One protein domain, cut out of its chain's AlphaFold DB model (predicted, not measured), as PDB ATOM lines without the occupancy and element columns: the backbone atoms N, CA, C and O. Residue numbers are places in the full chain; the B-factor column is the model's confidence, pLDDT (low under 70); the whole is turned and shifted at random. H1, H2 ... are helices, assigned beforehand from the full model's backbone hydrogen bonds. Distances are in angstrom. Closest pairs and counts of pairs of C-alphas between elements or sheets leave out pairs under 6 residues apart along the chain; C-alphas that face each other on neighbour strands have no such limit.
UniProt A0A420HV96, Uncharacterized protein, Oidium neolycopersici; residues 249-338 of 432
ATOM      1  N   SER A 249      -4.886   8.633 -13.747       74.50
ATOM      2  CA  SER A 249      -5.661   9.874 -13.800       74.50
ATOM      3  C   SER A 249      -5.890  10.492 -12.412       74.50
ATOM      4  O   SER A 249      -5.685  11.693 -12.224       74.50
ATOM      5  N   GLU A 250      -6.276   9.693 -11.419       78.88
ATOM      6  CA  GLU A 250      -6.504  10.133 -10.043       78.88
ATOM      7  C   GLU A 250      -5.192  10.494  -9.351       78.88
ATOM      8  O   GLU A 250      -5.119  11.518  -8.668       78.88
ATOM      9  N   PHE A 251      -4.140   9.702  -9.571       84.25
ATOM     10  CA  PHE A 251      -2.807  10.013  -9.056       84.25
ATOM     11  C   PHE A 251      -2.312  11.369  -9.577       84.25
ATOM     12  O   PHE A 251      -1.815  12.184  -8.796       84.25
ATOM     13  N   TYR A 252      -2.494  11.645 -10.872       82.44
ATOM     14  CA  TYR A 252      -2.116  12.928 -11.463       82.44
ATOM     15  C   TYR A 252      -2.929  14.096 -10.885       82.44
ATOM     16  O   TYR A 252      -2.342  15.114 -10.523       82.44
ATOM     17  N   LYS A 253      -4.248  13.937 -10.706       83.25
ATOM     18  CA  LYS A 253      -5.099  14.952 -10.050       83.25
ATOM     19  C   LYS A 253      -4.611  15.275  -8.639       83.25
ATOM     20  O   LYS A 253      -4.450  16.439  -8.282       83.25
ATOM     21  N   ILE A 254      -4.312  14.245  -7.845       84.75
ATOM     22  CA  ILE A 254      -3.788  14.420  -6.485       84.75
ATOM     23  C   ILE A 254      -2.427  15.123  -6.530       84.75
ATOM     24  O   ILE A 254      -2.197  16.062  -5.771       84.75
ATOM     25  N   LYS A 255      -1.537  14.731  -7.450       87.38
ATOM     26  CA  LYS A 255      -0.236  15.384  -7.638       87.38
ATOM     27  C   LYS A 255      -0.388  16.876  -7.965       87.38
ATOM     28  O   LYS A 255       0.268  17.696  -7.325       87.38
ATOM     29  N   CYS A 256      -1.255  17.232  -8.913       84.62
ATOM     30  CA  CYS A 256      -1.537  18.623  -9.281       84.62
ATOM     31  C   CYS A 256      -2.099  19.426  -8.104       84.62
ATOM     32  O   CYS A 256      -1.620  20.527  -7.825       84.62
ATOM     33  N   PHE A 257      -3.051  18.851  -7.370       86.81
ATOM     34  CA  PHE A 257      -3.586  19.449  -6.152       86.81
ATOM     35  C   PHE A 257      -2.482  19.731  -5.122       86.81
ATOM     36  O   PHE A 257      -2.406  20.841  -4.604       86.81
ATOM     37  N   LEU A 258      -1.596  18.768  -4.852       88.31
ATOM     38  CA  LEU A 258      -0.520  18.927  -3.868       88.31
ATOM     39  C   LEU A 258       0.488  20.001  -4.279       88.31
ATOM     40  O   LEU A 258       0.940  20.764  -3.426       88.31
ATOM     41  N   ILE A 259       0.813  20.088  -5.571       86.31
ATOM     42  CA  ILE A 259       1.660  21.156  -6.114       86.31
ATOM     43  C   ILE A 259       1.009  22.520  -5.857       86.31
ATOM     44  O   ILE A 259       1.633  23.393  -5.253       86.31
ATOM     45  N   ASN A 260      -0.262  22.685  -6.231       84.69
ATOM     46  CA  ASN A 260      -0.995  23.936  -6.024       84.69
ATOM     47  C   ASN A 260      -1.122  24.284  -4.536       84.69
ATOM     48  O   ASN A 260      -0.891  25.425  -4.135       84.69
ATOM     49  N   PHE A 261      -1.413  23.290  -3.699       85.81
ATOM     50  CA  PHE A 261      -1.512  23.452  -2.257       85.81
ATOM     51  C   PHE A 261      -0.191  23.941  -1.646       85.81
ATOM     52  O   PHE A 261      -0.195  24.878  -0.845       85.81
ATOM     53  N   ILE A 262       0.947  23.364  -2.051       86.06
ATOM     54  CA  ILE A 262       2.279  23.799  -1.604       86.06
ATOM     55  C   ILE A 262       2.604  25.199  -2.135       86.06
ATOM     56  O   ILE A 262       3.129  26.008  -1.375       86.06
ATOM     57  N   ASN A 263       2.263  25.523  -3.382       82.31
ATOM     58  CA  ASN A 263       2.497  26.855  -3.948       82.31
ATOM     59  C   ASN A 263       1.729  27.946  -3.180       82.31
ATOM     60  O   ASN A 263       2.286  29.003  -2.882       82.31
ATOM     61  N   ILE A 264       0.476  27.674  -2.803       80.25
ATOM     62  CA  ILE A 264      -0.408  28.645  -2.135       80.25
ATOM     63  C   ILE A 264      -0.133  28.727  -0.629       80.25
ATOM     64  O   ILE A 264      -0.074  29.814  -0.053       80.25
ATOM     65  N   LYS A 265       0.013  27.578   0.041       79.12
ATOM     66  CA  LYS A 265       0.141  27.488   1.505       79.12
ATOM     67  C   LYS A 265       1.568  27.214   1.968       79.12
ATOM     68  O   LYS A 265       1.756  26.943   3.148       79.12
ATOM     69  N   GLY A 266       2.564  27.322   1.086       73.94
ATOM     70  CA  GLY A 266       3.962  26.936   1.313       73.94
ATOM     71  C   GLY A 266       4.471  27.216   2.721       73.94
ATOM     72  O   GLY A 266       4.820  26.285   3.435       73.94
ATOM     73  N   ASN A 267       4.431  28.460   3.186       76.44
ATOM     74  CA  ASN A 267       4.988  28.827   4.496       76.44
ATOM     75  C   ASN A 267       4.228  28.229   5.701       76.44
ATOM     76  O   ASN A 267       4.743  28.228   6.810       76.44
ATOM     77  N   GLN A 268       3.009  27.723   5.500       81.00
ATOM     78  CA  GLN A 268       2.174  27.105   6.535       81.00
ATOM     79  C   GLN A 268       2.303  25.575   6.562       81.00
ATOM     80  O   GLN A 268       1.936  24.954   7.559       81.00
ATOM     81  N   VAL A 269       2.806  24.953   5.488       83.00
ATOM     82  CA  VAL A 269       2.980  23.497   5.434       83.00
ATOM     83  C   VAL A 269       4.277  23.112   6.156       83.00
ATOM     84  O   VAL A 269       5.344  23.614   5.789       83.00
ATOM     85  N   PRO A 270       4.237  22.179   7.124       84.25
ATOM     86  CA  PRO A 270       5.441  21.727   7.808       84.25
ATOM     87  C   PRO A 270       6.495  21.146   6.865       84.25
ATOM     88  O   PRO A 270       6.179  20.399   5.929       84.25
ATOM     89  N   LYS A 271       7.772  21.406   7.161       83.00
ATOM     90  CA  LYS A 271       8.910  20.962   6.339       83.00
ATOM     91  C   LYS A 271       8.908  19.455   6.096       83.00
ATOM     92  O   LYS A 271       9.060  19.010   4.960       83.00
ATOM     93  N   ASN A 272       8.721  18.676   7.159       84.62
ATOM     94  CA  ASN A 272       8.763  17.215   7.084       84.62
ATOM     95  C   ASN A 272       7.635  16.658   6.208       84.62
ATOM     96  O   ASN A 272       7.839  15.679   5.494       84.62
ATOM     97  N   LEU A 273       6.469  17.312   6.216       87.00
ATOM     98  CA  LEU A 273       5.346  16.904   5.382       87.00
ATOM     99  C   LEU A 273       5.589  17.243   3.909       87.00
ATOM    100  O   LEU A 273       5.357  16.388   3.059       87.00
ATOM    101  N   LYS A 274       6.116  18.439   3.602       86.00
ATOM    102  CA  LYS A 274       6.498  18.808   2.225       86.00
ATOM    103  C   LYS A 274       7.444  17.777   1.617       86.00
ATOM    104  O   LYS A 274       7.206  17.315   0.509       86.00
ATOM    105  N   ILE A 275       8.482  17.387   2.363       85.00
ATOM    106  CA  ILE A 275       9.473  16.405   1.904       85.00
ATOM    107  C   ILE A 275       8.796  15.061   1.609       85.00
ATOM    108  O   ILE A 275       8.949  14.539   0.510       85.00
ATOM    109  N   ARG A 276       7.984  14.537   2.538       86.56
ATOM    110  CA  ARG A 276       7.277  13.259   2.338       86.56
ATOM    111  C   ARG A 276       6.296  13.290   1.165       86.56
ATOM    112  O   ARG A 276       6.202  12.304   0.436       86.56
ATOM    113  N   ILE A 277       5.584  14.399   0.966       88.69
ATOM    114  CA  ILE A 277       4.688  14.593  -0.182       88.69
ATOM    115  C   ILE A 277       5.489  14.580  -1.488       88.69
ATOM    116  O   ILE A 277       5.128  13.864  -2.423       88.69
ATOM    117  N   MET A 278       6.594  15.330  -1.534       87.88
ATOM    118  CA  MET A 278       7.459  15.396  -2.710       87.88
ATOM    119  C   MET A 278       8.059  14.034  -3.064       87.88
ATOM    120  O   MET A 278       8.049  13.655  -4.234       87.88
ATOM    121  N   GLU A 279       8.513  13.275  -2.063       86.81
ATOM    122  CA  GLU A 279       9.024  11.909  -2.230       86.81
ATOM    123  C   GLU A 279       7.939  10.951  -2.738       86.81
ATOM    124  O   GLU A 279       8.163  10.224  -3.703       86.81
ATOM    125  N   SER A 280       6.750  10.978  -2.128       85.25
ATOM    126  CA  SER A 280       5.674  10.029  -2.446       85.25
ATOM    127  C   SER A 280       5.106  10.256  -3.851       85.25
ATOM    128  O   SER A 280       4.883   9.300  -4.589       85.25
ATOM    129  N   TYR A 281       4.926  11.515  -4.261       86.69
ATOM    130  CA  TYR A 281       4.325  11.869  -5.557       86.69
ATOM    131  C   TYR A 281       5.351  12.207  -6.645       86.69
ATOM    132  O   TYR A 281       4.974  12.638  -7.742       86.69
ATOM    133  N   SER A 282       6.646  12.011  -6.370       85.38
ATOM    134  CA  SER A 282       7.737  12.375  -7.285       85.38
ATOM    135  C   SER A 282       7.588  13.817  -7.801       85.38
ATOM    136  O   SER A 282       7.614  14.072  -9.009       85.38
ATOM    137  N   ILE A 283       7.324  14.751  -6.881       85.50
ATOM    138  CA  ILE A 283       7.245  16.191  -7.162       85.50
ATOM    139  C   ILE A 283       8.650  16.762  -6.995       85.50
ATOM    140  O   ILE A 283       9.288  16.595  -5.954       85.50
ATOM    141  N   THR A 284       9.137  17.435  -8.026       82.50
ATOM    142  CA  THR A 284      10.468  18.036  -8.050       82.50
ATOM    143  C   THR A 284      10.406  19.527  -7.735       82.50
ATOM    144  O   THR A 284       9.356  20.159  -7.777       82.50
ATOM    145  N   LEU A 285      11.565  20.125  -7.454       77.25
ATOM    146  CA  LEU A 285      11.675  21.574  -7.245       77.25
ATOM    147  C   LEU A 285      11.293  22.392  -8.491       77.25
ATOM    148  O   LEU A 285      11.023  23.581  -8.363       77.25
ATOM    149  N   ALA A 286      11.306  21.781  -9.680       76.56
ATOM    150  CA  ALA A 286      10.891  22.431 -10.919       76.56
ATOM    151  C   ALA A 286       9.363  22.558 -11.035       76.56
ATOM    152  O   ALA A 286       8.890  23.409 -11.778       76.56
ATOM    153  N   ASP A 287       8.609  21.745 -10.290       78.44
ATOM    154  CA  ASP A 287       7.145  21.724 -10.335       78.44
ATOM    155  C   ASP A 287       6.512  22.785  -9.408       78.44
ATOM    156  O   ASP A 287       5.305  23.008  -9.453       78.44
ATOM    157  N   ILE A 288       7.307  23.432  -8.546       77.38
ATOM    158  CA  ILE A 288       6.842  24.325  -7.474       77.38
ATOM    159  C   ILE A 288       7.213  25.780  -7.816       77.38
ATOM    160  O   ILE A 288       8.391  26.150  -7.818       77.38
ATOM    161  N   GLU A 289       6.205  26.626  -8.052       74.31
ATOM    162  CA  GLU A 289       6.341  28.067  -8.308       74.31
ATOM    163  C   GLU A 289       5.403  28.872  -7.389       74.31
ATOM    164  O   GLU A 289       4.208  28.587  -7.349       74.31
ATOM    165  N   PRO A 290       5.873  29.920  -6.681       64.06
ATOM    166  CA  PRO A 290       7.235  30.454  -6.635       64.06
ATOM    167  C   PRO A 290       8.174  29.649  -5.719       64.06
ATOM    168  O   PRO A 290       7.761  29.094  -4.704       64.06
ATOM    169  N   LYS A 291       9.488  29.697  -5.999       60.53
ATOM    170  CA  LYS A 291      10.549  29.085  -5.162       60.53
ATOM    171  C   LYS A 291      10.507  29.517  -3.685       60.53
ATOM    172  O   LYS A 291      11.083  28.839  -2.841       60.53
ATOM    173  N   SER A 292       9.828  30.623  -3.361       57.75
ATOM    174  CA  SER A 292       9.602  31.088  -1.987       57.75
ATOM    175  C   SER A 292       8.673  30.180  -1.174       57.75
ATOM    176  O   SER A 292       8.790  30.165   0.043       57.75
ATOM    177  N   ALA A 293       7.812  29.371  -1.803       58.66
ATOM    178  CA  ALA A 293       6.962  28.393  -1.110       58.66
ATOM    179  C   ALA A 293       7.767  27.272  -0.410       58.66
ATOM    180  O   ALA A 293       7.257  26.550   0.454       58.66
ATOM    181  N   LEU A 294       9.047  27.137  -0.770       60.34
ATOM    182  CA  LEU A 294      10.009  26.205  -0.184       60.34
ATOM    183  C   LEU A 294      10.851  26.832   0.930       60.34
ATOM    184  O   LEU A 294      11.717  26.145   1.473       60.34
ATOM    185  N   LEU A 295      10.619  28.102   1.281       60.72
ATOM    186  CA  LEU A 295      11.243  28.686   2.461       60.72
ATOM    187  C   LEU A 295      10.803  27.869   3.679       60.72
ATOM    188  O   LEU A 295       9.616  27.652   3.939       60.72
ATOM    189  N   PHE A 296      11.799  27.302   4.351       61.22
ATOM    190  CA  PHE A 296      11.635  26.523   5.565       61.22
ATOM    191  C   PHE A 296      11.733  27.481   6.746       61.22
ATOM    192  O   PHE A 296      12.711  27.440   7.487       61.22
ATOM    193  N   ASP A 297      10.758  28.378   6.844       59.81
ATOM    194  CA  ASP A 297      10.646  29.273   7.990       59.81
ATOM    195  C   ASP A 297      10.194  28.476   9.225       59.81
ATOM    196  O   ASP A 297       9.606  27.394   9.106       59.81
ATOM    197  N   ASP A 298      10.521  28.996  10.410       56.16
ATOM    198  CA  ASP A 298      10.193  28.371  11.689       56.16
ATOM    199  C   ASP A 298       8.682  28.101  11.806       56.16
ATOM    200  O   ASP A 298       7.845  28.905  11.393       56.16
ATOM    201  N   GLU A 299       8.326  26.929  12.342       59.78
ATOM    202  CA  GLU A 299       6.943  26.455  12.358       59.78
ATOM    203  C   GLU A 299       6.046  27.318  13.260       59.78
ATOM    204  O   GLU A 299       6.014  27.150  14.481       59.78
ATOM    205  N   ASP A 300       5.220  28.173  12.652       65.19
ATOM    206  CA  ASP A 300       4.034  28.740  13.302       65.19
ATOM    207  C   ASP A 300       3.038  27.600  13.601       65.19
ATOM    208  O   ASP A 300       2.176  27.268  12.779       65.19
ATOM    209  N   THR A 301       3.142  26.991  14.787       67.62
ATOM    210  CA  THR A 301       2.408  25.767  15.173       67.62
ATOM    211  C   THR A 301       0.885  25.891  15.017       67.62
ATOM    212  O   THR A 301       0.204  24.939  14.645       67.62
ATOM    213  N   GLU A 302       0.323  27.080  15.255       71.38
ATOM    214  CA  GLU A 302      -1.123  27.312  15.124       71.38
ATOM    215  C   GLU A 302      -1.575  27.426  13.655       71.38
ATOM    216  O   GLU A 302      -2.690  27.034  13.294       71.38
ATOM    217  N   ARG A 303      -0.720  27.974  12.783       75.56
ATOM    218  CA  ARG A 303      -1.018  28.100  11.349       75.56
ATOM    219  C   ARG A 303      -0.828  26.767  10.639       75.56
ATOM    220  O   ARG A 303      -1.629  26.442   9.761       75.56
ATOM    221  N   SER A 304       0.162  25.982  11.059       80.69
ATOM    222  CA  SER A 304       0.392  24.647  10.520       80.69
ATOM    223  C   SER A 304      -0.736  23.680  10.876       80.69
ATOM    224  O   SER A 304      -1.219  22.986   9.987       80.69
ATOM    225  N   GLU A 305      -1.266  23.695  12.105       84.31
ATOM    226  CA  GLU A 305      -2.424  22.863  12.476       84.31
ATOM    227  C   GLU A 305      -3.665  23.165  11.618       84.31
ATOM    228  O   GLU A 305      -4.288  22.246  11.083       84.31
ATOM    229  N   LYS A 306      -3.996  24.447  11.414       84.19
ATOM    230  CA  LYS A 306      -5.121  24.846  10.546       84.19
ATOM    231  C   LYS A 306      -4.892  24.433   9.091       84.19
ATOM    232  O   LYS A 306      -5.832  24.017   8.417       84.19
ATOM    233  N   CYS A 307      -3.657  24.535   8.606       85.31
ATOM    234  CA  CYS A 307      -3.278  24.110   7.260       85.31
ATOM    235  C   CYS A 307      -3.414  22.586   7.085       85.31
ATOM    236  O   CYS A 307      -4.013  22.129   6.111       85.31
ATOM    237  N   LEU A 308      -2.947  21.801   8.059       87.75
ATOM    238  CA  LEU A 308      -3.075  20.342   8.073       87.75
ATOM    239  C   LEU A 308      -4.537  19.893   8.145       87.75
ATOM    240  O   LEU A 308      -4.934  18.987   7.417       87.75
ATOM    241  N   GLN A 309      -5.357  20.560   8.962       87.75
ATOM    242  CA  GLN A 309      -6.795  20.299   9.016       87.75
ATOM    243  C   GLN A 309      -7.456  20.505   7.645       87.75
ATOM    244  O   GLN A 309      -8.282  19.691   7.234       87.75
ATOM    245  N   LYS A 310      -7.100  21.582   6.933       85.38
ATOM    246  CA  LYS A 310      -7.610  21.857   5.581       85.38
ATOM    247  C   LYS A 310      -7.170  20.790   4.581       85.38
ATOM    248  O   LYS A 310      -7.989  20.335   3.790       85.38
ATOM    249  N   LEU A 311      -5.911  20.356   4.653       87.81
ATOM    250  CA  LEU A 311      -5.383  19.301   3.791       87.81
ATOM    251  C   LEU A 311      -6.120  17.970   3.996       87.81
ATOM    252  O   LEU A 311      -6.518  17.350   3.018       87.81
ATOM    253  N   ILE A 312      -6.340  17.556   5.248       88.00
ATOM    254  CA  ILE A 312      -7.069  16.317   5.568       88.00
ATOM    255  C   ILE A 312      -8.485  16.363   4.991       88.00
ATOM    256  O   ILE A 312      -8.875  15.449   4.274       88.00
ATOM    257  N   LYS A 313      -9.211  17.464   5.214       85.44
ATOM    258  CA  LYS A 313     -10.566  17.633   4.673       85.44
ATOM    259  C   LYS A 313     -10.601  17.583   3.148       85.44
ATOM    260  O   LYS A 313     -11.469  16.930   2.583       85.44
ATOM    261  N   ALA A 314      -9.651  18.237   2.479       85.00
ATOM    262  CA  ALA A 314      -9.565  18.198   1.022       85.00
ATOM    263  C   ALA A 314      -9.304  16.770   0.508       85.00
ATOM    264  O   ALA A 314      -9.922  16.348  -0.467       85.00
ATOM    265  N   LEU A 315      -8.442  16.004   1.187       84.25
ATOM    266  CA  LEU A 315      -8.131  14.617   0.821       84.25
ATOM    267  C   LEU A 315      -9.295  13.643   1.061       84.25
ATOM    268  O   LEU A 315      -9.403  12.658   0.329       84.25
ATOM    269  N   GLU A 316     -10.158  13.911   2.042       83.00
ATOM    270  CA  GLU A 316     -11.372  13.126   2.311       83.00
ATOM    271  C   GLU A 316     -12.478  13.356   1.268       83.00
ATOM    272  O   GLU A 316     -13.356  12.512   1.099       83.00
ATOM    273  N   THR A 317     -12.439  14.473   0.538       77.38
ATOM    274  CA  THR A 317     -13.447  14.796  -0.483       77.38
ATOM    275  C   THR A 317     -13.097  14.238  -1.858       77.38
ATOM    276  O   THR A 317     -11.925  14.131  -2.207       77.38
ATOM    277  N   GLU A 318     -14.107  13.896  -2.670       66.81
ATOM    278  CA  GLU A 318     -13.913  13.322  -4.013       66.81
ATOM    279  C   GLU A 318     -13.186  14.286  -4.975       66.81
ATOM    280  O   GLU A 318     -12.327  13.840  -5.745       66.81
ATOM    281  N   GLU A 319     -13.410  15.598  -4.845       67.25
ATOM    282  CA  GLU A 319     -12.807  16.650  -5.679       67.25
ATOM    283  C   GLU A 319     -11.996  17.660  -4.839       67.25
ATOM    284  O   GLU A 319     -12.530  18.685  -4.405       67.25
ATOM    285  N   PRO A 320     -10.692  17.411  -4.613       60.72
ATOM    286  CA  PRO A 320      -9.858  18.249  -3.747       60.72
ATOM    287  C   PRO A 320      -9.575  19.648  -4.330       60.72
ATOM    288  O   PRO A 320      -9.259  20.575  -3.587       60.72
ATOM    289  N   GLU A 321      -9.707  19.829  -5.648       62.53
ATOM    290  CA  GLU A 321      -9.470  21.107  -6.340       62.53
ATOM    291  C   GLU A 321     -10.502  22.178  -5.946       62.53
ATOM    292  O   GLU A 321     -10.130  23.305  -5.618       62.53
ATOM    293  N   ASN A 322     -11.778  21.803  -5.832       60.47
ATOM    294  CA  ASN A 322     -12.864  22.719  -5.459       60.47
ATOM    295  C   ASN A 322     -12.726  23.256  -4.018       60.47
ATOM    296  O   ASN A 322     -13.273  24.308  -3.667       60.47
ATOM    297  N   TRP A 323     -11.990  22.545  -3.159       57.97
ATOM    298  CA  TRP A 323     -11.747  22.970  -1.779       57.97
ATOM    299  C   TRP A 323     -10.733  24.104  -1.670       57.97
ATOM    300  O   TRP A 323     -10.867  24.941  -0.780       57.97
ATOM    301  N   LEU A 324      -9.756  24.181  -2.578       61.12
ATOM    302  CA  LEU A 324      -8.823  25.310  -2.625       61.12
ATOM    303  C   LEU A 324      -9.554  26.610  -2.990       61.12
ATOM    304  O   LEU A 324      -9.363  27.626  -2.324       61.12
ATOM    305  N   GLU A 325     -10.447  26.560  -3.979       59.16
ATOM    306  CA  GLU A 325     -11.186  27.732  -4.473       59.16
ATOM    307  C   GLU A 325     -12.209  28.269  -3.455       59.16
ATOM    308  O   GLU A 325     -12.335  29.479  -3.239       59.16
ATOM    309  N   THR A 326     -12.931  27.371  -2.780       56.56
ATOM    310  CA  THR A 326     -13.924  27.755  -1.763       56.56
ATOM    311  C   THR A 326     -13.276  28.349  -0.511       56.56
ATOM    312  O   THR A 326     -13.816  29.292   0.079       56.56
ATOM    313  N   ASP A 327     -12.094  27.871  -0.121       55.22
ATOM    314  CA  ASP A 327     -11.350  28.424   1.009       55.22
ATOM    315  C   ASP A 327     -10.793  29.825   0.726       55.22
ATOM    316  O   ASP A 327     -10.810  30.669   1.623       55.22
ATOM    317  N   GLU A 328     -10.357  30.121  -0.501       59.72
ATOM    318  CA  GLU A 328      -9.908  31.470  -0.881       59.72
ATOM    319  C   GLU A 328     -11.044  32.504  -0.808       59.72
ATOM    320  O   GLU A 328     -10.863  33.614  -0.285       59.72
ATOM    321  N   LEU A 329     -12.251  32.135  -1.243       50.78
ATOM    322  CA  LEU A 329     -13.465  32.954  -1.101       50.78
ATOM    323  C   LEU A 329     -13.845  33.191   0.375       50.78
ATOM    324  O   LEU A 329     -14.247  34.295   0.768       50.78
ATOM    325  N   ASN A 330     -13.669  32.184   1.229       53.25
ATOM    326  CA  ASN A 330     -13.985  32.272   2.657       53.25
ATOM    327  C   ASN A 330     -12.916  33.030   3.472       53.25
ATOM    328  O   ASN A 330     -13.224  33.727   4.443       53.25
ATOM    329  N   GLU A 331     -11.646  32.936   3.083       55.53
ATOM    330  CA  GLU A 331     -10.531  33.616   3.748       55.53
ATOM    331  C   GLU A 331     -10.481  35.101   3.339       55.53
ATOM    332  O   GLU A 331     -10.344  35.982   4.195       55.53
ATOM    333  N   SER A 332     -10.748  35.410   2.064       50.41
ATOM    334  CA  SER A 332     -10.888  36.790   1.572       50.41
ATOM    335  C   SER A 332     -12.108  37.522   2.148       50.41
ATOM    336  O   SER A 332     -12.042  38.731   2.398       50.41
ATOM    337  N   SER A 333     -13.209  36.820   2.433       46.88
ATOM    338  CA  SER A 333     -14.382  37.410   3.098       46.88
ATOM    339  C   SER A 333     -14.161  37.679   4.594       46.88
ATOM    340  O   SER A 333     -14.624  38.708   5.092       46.88
ATOM    341  N   ARG A 334     -13.379  36.854   5.308       38.31
ATOM    342  CA  ARG A 334     -12.985  37.119   6.711       38.31
ATOM    343  C   ARG A 334     -12.006  38.283   6.865       38.31
ATOM    344  O   ARG A 334     -12.083  39.027   7.841       38.31
ATOM    345  N   ILE A 335     -11.101  38.479   5.907       47.22
ATOM    346  CA  ILE A 335     -10.174  39.623   5.937       47.22
ATOM    347  C   ILE A 335     -10.950  40.947   5.814       47.22
ATOM    348  O   ILE A 335     -10.608  41.915   6.498       47.22
ATOM    349  N   LYS A 336     -12.042  40.972   5.034       42.81
ATOM    350  CA  LYS A 336     -12.923  42.145   4.871       42.81
ATOM    351  C   LYS A 336     -13.703  42.510   6.141       42.81
ATOM    352  O   LYS A 336     -13.938  43.691   6.380       42.81
ATOM    353  N   THR A 337     -14.083  41.545   6.980       41.16
ATOM    354  CA  THR A 337     -14.839  41.834   8.215       41.16
ATOM    355  C   THR A 337     -13.944  42.274   9.373       41.16
ATOM    356  O   THR A 337     -14.351  43.131  10.158       41.16
ATOM    357  N   ASN A 338     -12.699  41.792   9.443       36.75
ATOM    358  CA  ASN A 338     -11.753  42.203  10.489       36.75
ATOM    359  C   ASN A 338     -11.084  43.565  10.228       36.75
ATOM    360  O   ASN A 338     -10.723  44.257  11.179       36.75
TER     361      ASN A 338
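This is residues 249 to 338 of the 432 residues of an uncharacterized protein of Oidium neolycopersici (UniProt A0A420HV96). H1 forms the core: H2 folds back beside it as a hairpin, short H3 packs on it, and H4 and H5, joined as a V, pack on it too. Residues 329 to 338 of H5 stick out. The printed part, 90 residues with helices H1 to H5 in order and no named strand, is all helix and compact, radius of gyration of the C-alphas 13.2 A, spanning 40 by 32 by 21 A.

H1, residues 249 to 268, 27.8 A, begins at C-alpha (-5.661, 9.874, -13.800). H2 is residues 271 to 281, H3 291 to 294, H4 301 to 316. H5, 320 to 338, 27.9 A, ends at C-alpha (-11.753, 42.203, 10.489).

H1, the hub, touches H3, closest C-alphas Gly 266 and Ala 293, 4.1 A. H1, H4 and H5 form an up-and-down bundle, each running against the one before. Every O i to N i+4 pair is within hydrogen-bond range in H2 and H4, 14 of 16 in H1, 13 of 15 in H5; H3 is too short.

The printed part has no cut and no long link. pLDDT is under 70 at residues 290 to 301 and 318 to 338.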